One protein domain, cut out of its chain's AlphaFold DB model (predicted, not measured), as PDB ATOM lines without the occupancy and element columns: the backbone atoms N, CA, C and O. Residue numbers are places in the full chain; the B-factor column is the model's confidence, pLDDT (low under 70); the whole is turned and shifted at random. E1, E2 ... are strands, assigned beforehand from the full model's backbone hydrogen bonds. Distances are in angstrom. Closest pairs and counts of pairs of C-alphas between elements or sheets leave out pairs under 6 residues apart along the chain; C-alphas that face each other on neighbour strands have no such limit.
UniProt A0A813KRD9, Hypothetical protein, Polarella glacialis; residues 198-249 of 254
ATOM      1  N   LEU A 198      -9.290  -5.016 -26.881       57.78
ATOM      2  CA  LEU A 198      -8.007  -5.715 -26.803       57.78
ATOM      3  C   LEU A 198      -6.793  -4.818 -27.105       57.78
ATOM      4  O   LEU A 198      -5.667  -5.265 -26.904       57.78
ATOM      5  N   GLY A 199      -6.990  -3.567 -27.534       59.38
ATOM      6  CA  GLY A 199      -5.907  -2.647 -27.902       59.38
ATOM      7  C   GLY A 199      -5.032  -3.155 -29.055       59.38
ATOM      8  O   GLY A 199      -3.836  -2.882 -29.073       59.38
ATOM      9  N   MET A 200      -5.588  -3.959 -29.966       59.00
ATOM     10  CA  MET A 200      -4.840  -4.636 -31.035       59.00
ATOM     11  C   MET A 200      -4.689  -3.810 -32.317       59.00
ATOM     12  O   MET A 200      -3.899  -4.166 -33.194       59.00
ATOM     13  N   SER A 201      -5.414  -2.703 -32.450       57.47
ATOM     14  CA  SER A 201      -5.338  -1.832 -33.617       57.47
ATOM     15  C   SER A 201      -4.222  -0.792 -33.445       57.47
ATOM     16  O   SER A 201      -4.436   0.329 -33.013       57.47
ATOM     17  N   ALA A 202      -2.998  -1.183 -33.809       59.06
ATOM     18  CA  ALA A 202      -1.808  -0.324 -33.956       59.06
ATOM     19  C   ALA A 202      -1.076   0.157 -32.683       59.06
ATOM     20  O   ALA A 202      -0.025   0.799 -32.797       59.06
ATOM     21  N   ASP A 203      -1.529  -0.208 -31.488       66.06
ATOM     22  CA  ASP A 203      -1.010   0.369 -30.252       66.06
ATOM     23  C   ASP A 203      -0.074  -0.584 -29.507       66.06
ATOM     24  O   ASP A 203      -0.499  -1.454 -28.758       66.06
ATOM     25  N   TRP A 204       1.230  -0.381 -29.699       78.56
ATOM     26  CA  TRP A 204       2.212  -0.433 -28.611       78.56
ATOM     27  C   TRP A 204       1.946  -1.515 -27.535       78.56
ATOM     28  O   TRP A 204       1.366  -1.243 -26.481       78.56
ATOM     29  N   VAL A 205       2.408  -2.743 -27.789       83.50
ATOM     30  CA  VAL A 205       2.243  -3.900 -26.896       83.50
ATOM     31  C   VAL A 205       3.271  -3.841 -25.770       83.50
ATOM     32  O   VAL A 205       4.451  -3.600 -26.004       83.50
ATOM     33  N   ASP A 206       2.829  -4.059 -24.535       83.44
ATOM     34  CA  ASP A 206       3.687  -4.142 -23.350       83.44
ATOM     35  C   ASP A 206       4.151  -5.591 -23.150       83.44
ATOM     36  O   ASP A 206       3.330  -6.500 -23.035       83.44
ATOM     37  N   ASP A 207       5.464  -5.816 -23.138       79.12
ATOM     38  CA  ASP A 207       6.056  -7.149 -23.027       79.12
ATOM     39  C   ASP A 207       6.221  -7.677 -21.601       79.12
ATOM     40  O   ASP A 207       6.658  -8.814 -21.422       79.12
ATOM     41  N   GLY A 208       5.935  -6.859 -20.587       80.75
ATOM     42  CA  GLY A 208       6.175  -7.217 -19.189       80.75
ATOM     43  C   GLY A 208       7.654  -7.242 -18.774       80.75
ATOM     44  O   GLY A 208       7.939  -7.394 -17.590       80.75
ATOM     45  N   LEU A 209       8.596  -7.016 -19.698       73.12
ATOM     46  CA  LEU A 209      10.022  -6.771 -19.427       73.12
ATOM     47  C   LEU A 209      10.354  -5.268 -19.426       73.12
ATOM     48  O   LEU A 209      11.515  -4.858 -19.484       73.12
ATOM     49  N   GLY A 210       9.325  -4.423 -19.326       74.62
ATOM     50  CA  GLY A 210       9.466  -2.974 -19.228       74.62
ATOM     51  C   GLY A 210       9.700  -2.300 -20.579       74.62
ATOM     52  O   GLY A 210      10.329  -1.237 -20.628       74.62
ATOM     53  N   GLY A 211       9.247  -2.905 -21.678       79.94
ATOM     54  CA  GLY A 211       9.265  -2.331 -23.015       79.94
ATOM     55  C   GLY A 211       7.896  -2.361 -23.671       79.94
ATOM     56  O   GLY A 211       7.335  -3.419 -23.929       79.94
ATOM     57  N   VAL A 212       7.395  -1.178 -24.024       85.00
ATOM     58  CA  VAL A 212       6.264  -1.076 -24.941       85.00
ATOM     59  C   VAL A 212       6.821  -1.044 -26.363       85.00
ATOM     60  O   VAL A 212       7.701  -0.225 -26.635       85.00
ATOM     61  N   TYR A 213       6.364  -1.930 -27.245       88.00
ATOM     62  CA  TYR A 213       6.885  -2.094 -28.604       88.00
ATOM     63  C   TYR A 213       5.779  -2.034 -29.658       88.00
ATOM     64  O   TYR A 213       4.656  -2.470 -29.422       88.00
ATOM     65  N   ASN A 214       6.086  -1.475 -30.827       88.56
ATOM     66  CA  ASN A 214       5.165  -1.485 -31.966       88.56
ATOM     67  C   ASN A 214       5.186  -2.847 -32.694       88.56
ATOM     68  O   ASN A 214       5.984  -3.721 -32.370       88.56
ATOM     69  N   VAL A 215       4.344  -3.015 -33.715       85.12
ATOM     70  CA  VAL A 215       4.327  -4.221 -34.572       85.12
ATOM     71  C   VAL A 215       5.679  -4.525 -35.233       85.12
ATOM     72  O   VAL A 215       5.998  -5.692 -35.435       85.12
ATOM     73  N   ASP A 216       6.516  -3.510 -35.471       82.88
ATOM     74  CA  ASP A 216       7.882  -3.675 -35.997       82.88
ATOM     75  C   ASP A 216       8.916  -4.058 -34.914       82.88
ATOM     76  O   ASP A 216      10.112  -4.158 -35.188       82.88
ATOM     77  N   GLY A 217       8.500  -4.206 -33.653       86.75
ATOM     78  CA  GLY A 217       9.377  -4.555 -32.535       86.75
ATOM     79  C   GLY A 217      10.218  -3.422 -31.961       86.75
ATOM     80  O   GLY A 217      11.099  -3.674 -31.134       86.75
ATOM     81  N   TRP A 218       9.974  -2.179 -32.369       88.12
ATOM     82  CA  TRP A 218      10.691  -1.006 -31.886       88.12
ATOM     83  C   TRP A 218      10.119  -0.510 -30.556       88.12
ATOM     84  O   TRP A 218       8.933  -0.198 -30.453       88.12
ATOM     85  N   THR A 219      10.976  -0.359 -29.539       88.94
ATOM     86  CA  THR A 219      10.540   0.010 -28.179       88.94
ATOM     87  C   THR A 219      10.513   1.524 -27.900       88.94
ATOM     88  O   THR A 219      10.600   1.933 -26.742       88.94
ATOM     89  N   ASN A 220      10.549   2.380 -28.929       88.19
ATOM     90  CA  ASN A 220      10.768   3.843 -28.851       88.19
ATOM     91  C   ASN A 220      12.048   4.314 -28.129       88.19
ATOM     92  O   ASN A 220      12.274   5.513 -27.962       88.19
ATOM     93  N   ARG A 221      12.900   3.393 -27.674       87.75
ATOM     94  CA  ARG A 221      14.145   3.711 -26.973       87.75
ATOM     95  C   ARG A 221      15.293   3.754 -27.972       87.75
ATOM     96  O   ARG A 221      15.271   3.065 -29.000       87.75
ATOM     97  N   ARG A 222      16.280   4.593 -27.671       93.06
ATOM     98  CA  ARG A 222      17.539   4.671 -28.409       93.06
ATOM     99  C   ARG A 222      18.712   4.528 -27.451       93.06
ATOM    100  O   ARG A 222      18.639   5.009 -26.322       93.06
ATOM    101  N   THR A 223      19.768   3.881 -27.917       92.31
ATOM    102  CA  THR A 223      21.065   3.820 -27.230       92.31
ATOM    103  C   THR A 223      21.733   5.203 -27.263       92.31
ATOM    104  O   THR A 223      21.315   6.069 -28.037       92.31
ATOM    105  N   GLY A 224      22.773   5.431 -26.451       96.00
ATOM    106  CA  GLY A 224      23.548   6.685 -26.452       96.00
ATOM    107  C   GLY A 224      24.081   7.080 -27.836       96.00
ATOM    108  O   GLY A 224      24.146   8.263 -28.155       96.00
ATOM    109  N   ASP A 225      24.325   6.088 -28.695       95.00
ATOM    110  CA  ASP A 225      24.800   6.255 -30.074       95.00
ATOM    111  C   ASP A 225      23.680   6.597 -31.076       95.00
ATOM    112  O   ASP A 225      23.904   6.706 -32.278       95.00
ATOM    113  N   GLY A 226      22.434   6.727 -30.611       94.25
ATOM    114  CA  GLY A 226      21.271   7.019 -31.452       94.25
ATOM    115  C   GLY A 226      20.676   5.808 -32.180       94.25
ATOM    116  O   GLY A 226      19.698   5.974 -32.914       94.25
ATOM    117  N   MET A 227      21.201   4.599 -31.955       89.06
ATOM    118  CA  MET A 227      20.652   3.356 -32.509       89.06
ATOM    119  C   MET A 227      19.300   3.006 -31.882       89.06
ATOM    120  O   MET A 227      19.092   3.203 -30.684       89.06
ATOM    121  N   ARG A 228      18.363   2.495 -32.691       90.94
ATOM    122  CA  ARG A 228      17.043   2.050 -32.217       90.94
ATOM    123  C   ARG A 228      17.179   0.725 -31.472       90.94
ATOM    124  O   ARG A 228      17.874  -0.170 -31.935       90.94
ATOM    125  N   ILE A 229      16.483   0.607 -30.347       87.44
ATOM    126  CA  ILE A 229      16.424  -0.634 -29.575       87.44
ATOM    127  C   ILE A 229      15.202  -1.431 -30.035       87.44
ATOM    128  O   ILE A 229      14.066  -0.954 -29.936       87.44
ATOM    129  N   PHE A 230      15.459  -2.633 -30.541       87.00
ATOM    130  CA  PHE A 230      14.453  -3.599 -30.968       87.00
ATOM    131  C   PHE A 230      14.439  -4.792 -30.015       87.00
ATOM    132  O   PHE A 230      15.424  -5.065 -29.326       87.00
ATOM    133  N   LYS A 231      13.315  -5.500 -29.949       85.75
ATOM    134  CA  LYS A 231      13.141  -6.603 -29.005       85.75
ATOM    135  C   LYS A 231      13.649  -7.926 -29.580       85.75
ATOM    136  O   LYS A 231      13.144  -8.369 -30.603       85.75
ATOM    137  N   THR A 232      14.570  -8.598 -28.885       80.69
ATOM    138  CA  THR A 232      15.369  -9.742 -29.382       80.69
ATOM    139  C   THR A 232      14.572 -10.824 -30.118       80.69
ATOM    140  O   THR A 232      14.949 -11.199 -31.219       80.69
ATOM    141  N   HIS A 233      13.429 -11.254 -29.574       76.81
ATOM    142  CA  HIS A 233      12.557 -12.271 -30.192       76.81
ATOM    143  C   HIS A 233      11.986 -11.896 -31.576       76.81
ATOM    144  O   HIS A 233      11.503 -12.764 -32.288       76.81
ATOM    145  N   LEU A 234      12.020 -10.615 -31.962       77.62
ATOM    146  CA  LEU A 234      11.580 -10.139 -33.279       77.62
ATOM    147  C   LEU A 234      12.749  -9.984 -34.251       77.62
ATOM    148  O   LEU A 234      12.526  -9.905 -35.453       77.62
ATOM    149  N   LEU A 235      13.990  -9.960 -33.755       74.81
ATOM    150  CA  LEU A 235      15.169  -9.894 -34.616       74.81
ATOM    151  C   LEU A 235      15.514 -11.256 -35.240       74.81
ATOM    152  O   LEU A 235      16.492 -11.317 -35.975       74.81
ATOM    153  N   LYS A 236      14.740 -12.325 -34.970       72.50
ATOM    154  CA  LYS A 236      14.980 -13.693 -35.476       72.50
ATOM    155  C   LYS A 236      16.437 -14.162 -35.312       72.50
ATOM    156  O   LYS A 236      16.951 -14.947 -36.103       72.50
ATOM    157  N   VAL A 237      17.128 -13.645 -34.295       72.12
ATOM    158  CA  VAL A 237      18.527 -13.993 -34.032       72.12
ATOM    159  C   VAL A 237      18.539 -15.424 -33.516       72.12
ATOM    160  O   VAL A 237      18.000 -15.679 -32.440       72.12
ATOM    161  N   GLY A 238      19.128 -16.334 -34.285       70.75
ATOM    162  CA  GLY A 238      19.124 -17.772 -34.000       70.75
ATOM    163  C   GLY A 238      18.175 -18.597 -34.873       70.75
ATOM    164  O   GLY A 238      18.258 -19.820 -34.846       70.75
ATOM    165  N   ASP A 239      17.298 -17.954 -35.655       70.44
ATOM    166  CA  ASP A 239      16.407 -18.648 -36.601       70.44
ATOM    167  C   ASP A 239      16.983 -18.694 -38.038       70.44
ATOM    168  O   ASP A 239      16.406 -19.336 -38.915       70.44
ATOM    169  N   GLY A 240      18.113 -18.019 -38.295       66.06
ATOM    170  CA  GLY A 240      18.862 -18.038 -39.564       66.06
ATOM    171  C   GLY A 240      20.215 -18.759 -39.452       66.06
ATOM    172  O   GLY A 240      20.477 -19.393 -38.446       66.06
ATOM    173  N   GLY A 241      21.092 -18.650 -40.464       63.06
ATOM    174  CA  GLY A 241      22.532 -19.003 -40.360       63.06
ATOM    175  C   GLY A 241      22.934 -20.474 -40.475       63.06
ATOM    176  O   GLY A 241      24.060 -20.852 -40.161       63.06
ATOM    177  N   GLY A 242      22.089 -21.307 -41.075       61.28
ATOM    178  CA  GLY A 242      22.487 -22.653 -41.501       61.28
ATOM    179  C   GLY A 242      23.468 -22.700 -42.687       61.28
ATOM    180  O   GLY A 242      23.725 -23.785 -43.206       61.28
ATOM    181  N   THR A 243      23.983 -21.561 -43.172       65.31
ATOM    182  CA  THR A 243      24.864 -21.506 -44.346       65.31
ATOM    183  C   THR A 243      26.331 -21.302 -43.950       65.31
ATOM    184  O   THR A 243      26.652 -20.405 -43.173       65.31
ATOM    185  N   PRO A 244      27.277 -22.063 -44.536       73.81
ATOM    186  CA  PRO A 244      28.700 -21.996 -44.177       73.81
ATOM    187  C   PRO A 244      29.374 -20.651 -44.505       73.81
ATOM    188  O   PRO A 244      30.513 -20.422 -44.108       73.81
ATOM    189  N   GLN A 245      28.697 -19.771 -45.247       74.56
ATOM    190  CA  GLN A 245      29.191 -18.449 -45.645       74.56
ATOM    191  C   GLN A 245      28.819 -17.332 -44.659       74.56
ATOM    192  O   GLN A 245      29.414 -16.258 -44.715       74.56
ATOM    193  N   CYS A 246      27.855 -17.550 -43.759       71.75
ATOM    194  CA  CYS A 246      27.325 -16.501 -42.894       71.75
ATOM    195  C   CYS A 246      27.457 -16.944 -41.425       71.75
ATOM    196  O   CYS A 246      26.650 -17.736 -40.956       71.75
ATOM    197  N   PRO A 247      28.466 -16.460 -40.672       73.00
ATOM    198  CA  PRO A 247      28.694 -16.855 -39.274       73.00
ATOM    199  C   PRO A 247      27.676 -16.244 -38.292       73.00
ATOM    200  O   PRO A 247      27.853 -16.340 -37.079       73.00
ATOM    201  N   PHE A 248      26.649 -15.570 -38.812       66.06
ATOM    202  CA  PHE A 248      25.566 -14.974 -38.048       66.06
ATOM    203  C   PHE A 248      24.231 -15.507 -38.560       66.06
ATOM    204  O   PHE A 248      23.989 -15.539 -39.768       66.06
ATOM    205  N   ASP A 249      23.358 -15.848 -37.618       61.72
ATOM    206  CA  ASP A 249      22.016 -16.364 -37.867       61.72
ATOM    207  C   ASP A 249      21.058 -15.267 -38.343       61.72
ATOM    208  O   ASP A 249      20.164 -14.842 -37.611       61.72
TER     209      ASP A 249
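This is residues 198 to 249 of the 254 residues of the protein "Hypothetical protein" of Polarella glacialis (UniProt A0A813KRD9). This is a loose chain with little regular structure: one small two-stranded hairpin, E1 and E2, between two long stretches with no named element. The first, residues 198 to 217, folds back on itself in a short antiparallel pairing of residues 205 to 206 with 212 to 213; the second, residues 231 to 249, leads away to a loop whose residues 242 to 247 stick out. The printed part has 52 residues, no named helix and two antiparallel strands, E1 then E2; its class is all strand, with only 8 residues in named elements. It is loose, with a radius of gyration of the C-alphas of 14.1 A and spans of 43 by 30 by 18 A.

E1, residues 218 to 222, and E2, residues 228 to 230, form a hairpin through a tight link, their directions at 141 degrees. C-alphas 222 and 228 face each other at 4.6 A. N 229 and O 221, 3.1 A apart, are within hydrogen-bond range.

E1 begins at C-alpha 218 (10.691, -1.006, -31.886) and measures 9.6 A. E2, 6.3 A long, ends at C-alpha 230 (14.453, -3.599, -30.968).

The C-alphas farthest apart, of Leu 198 and Pro 244, are 43.8 A apart. The printed part has no cut. pLDDT is under 70 at residues 198 to 203, 240 to 243 and 248 to 249.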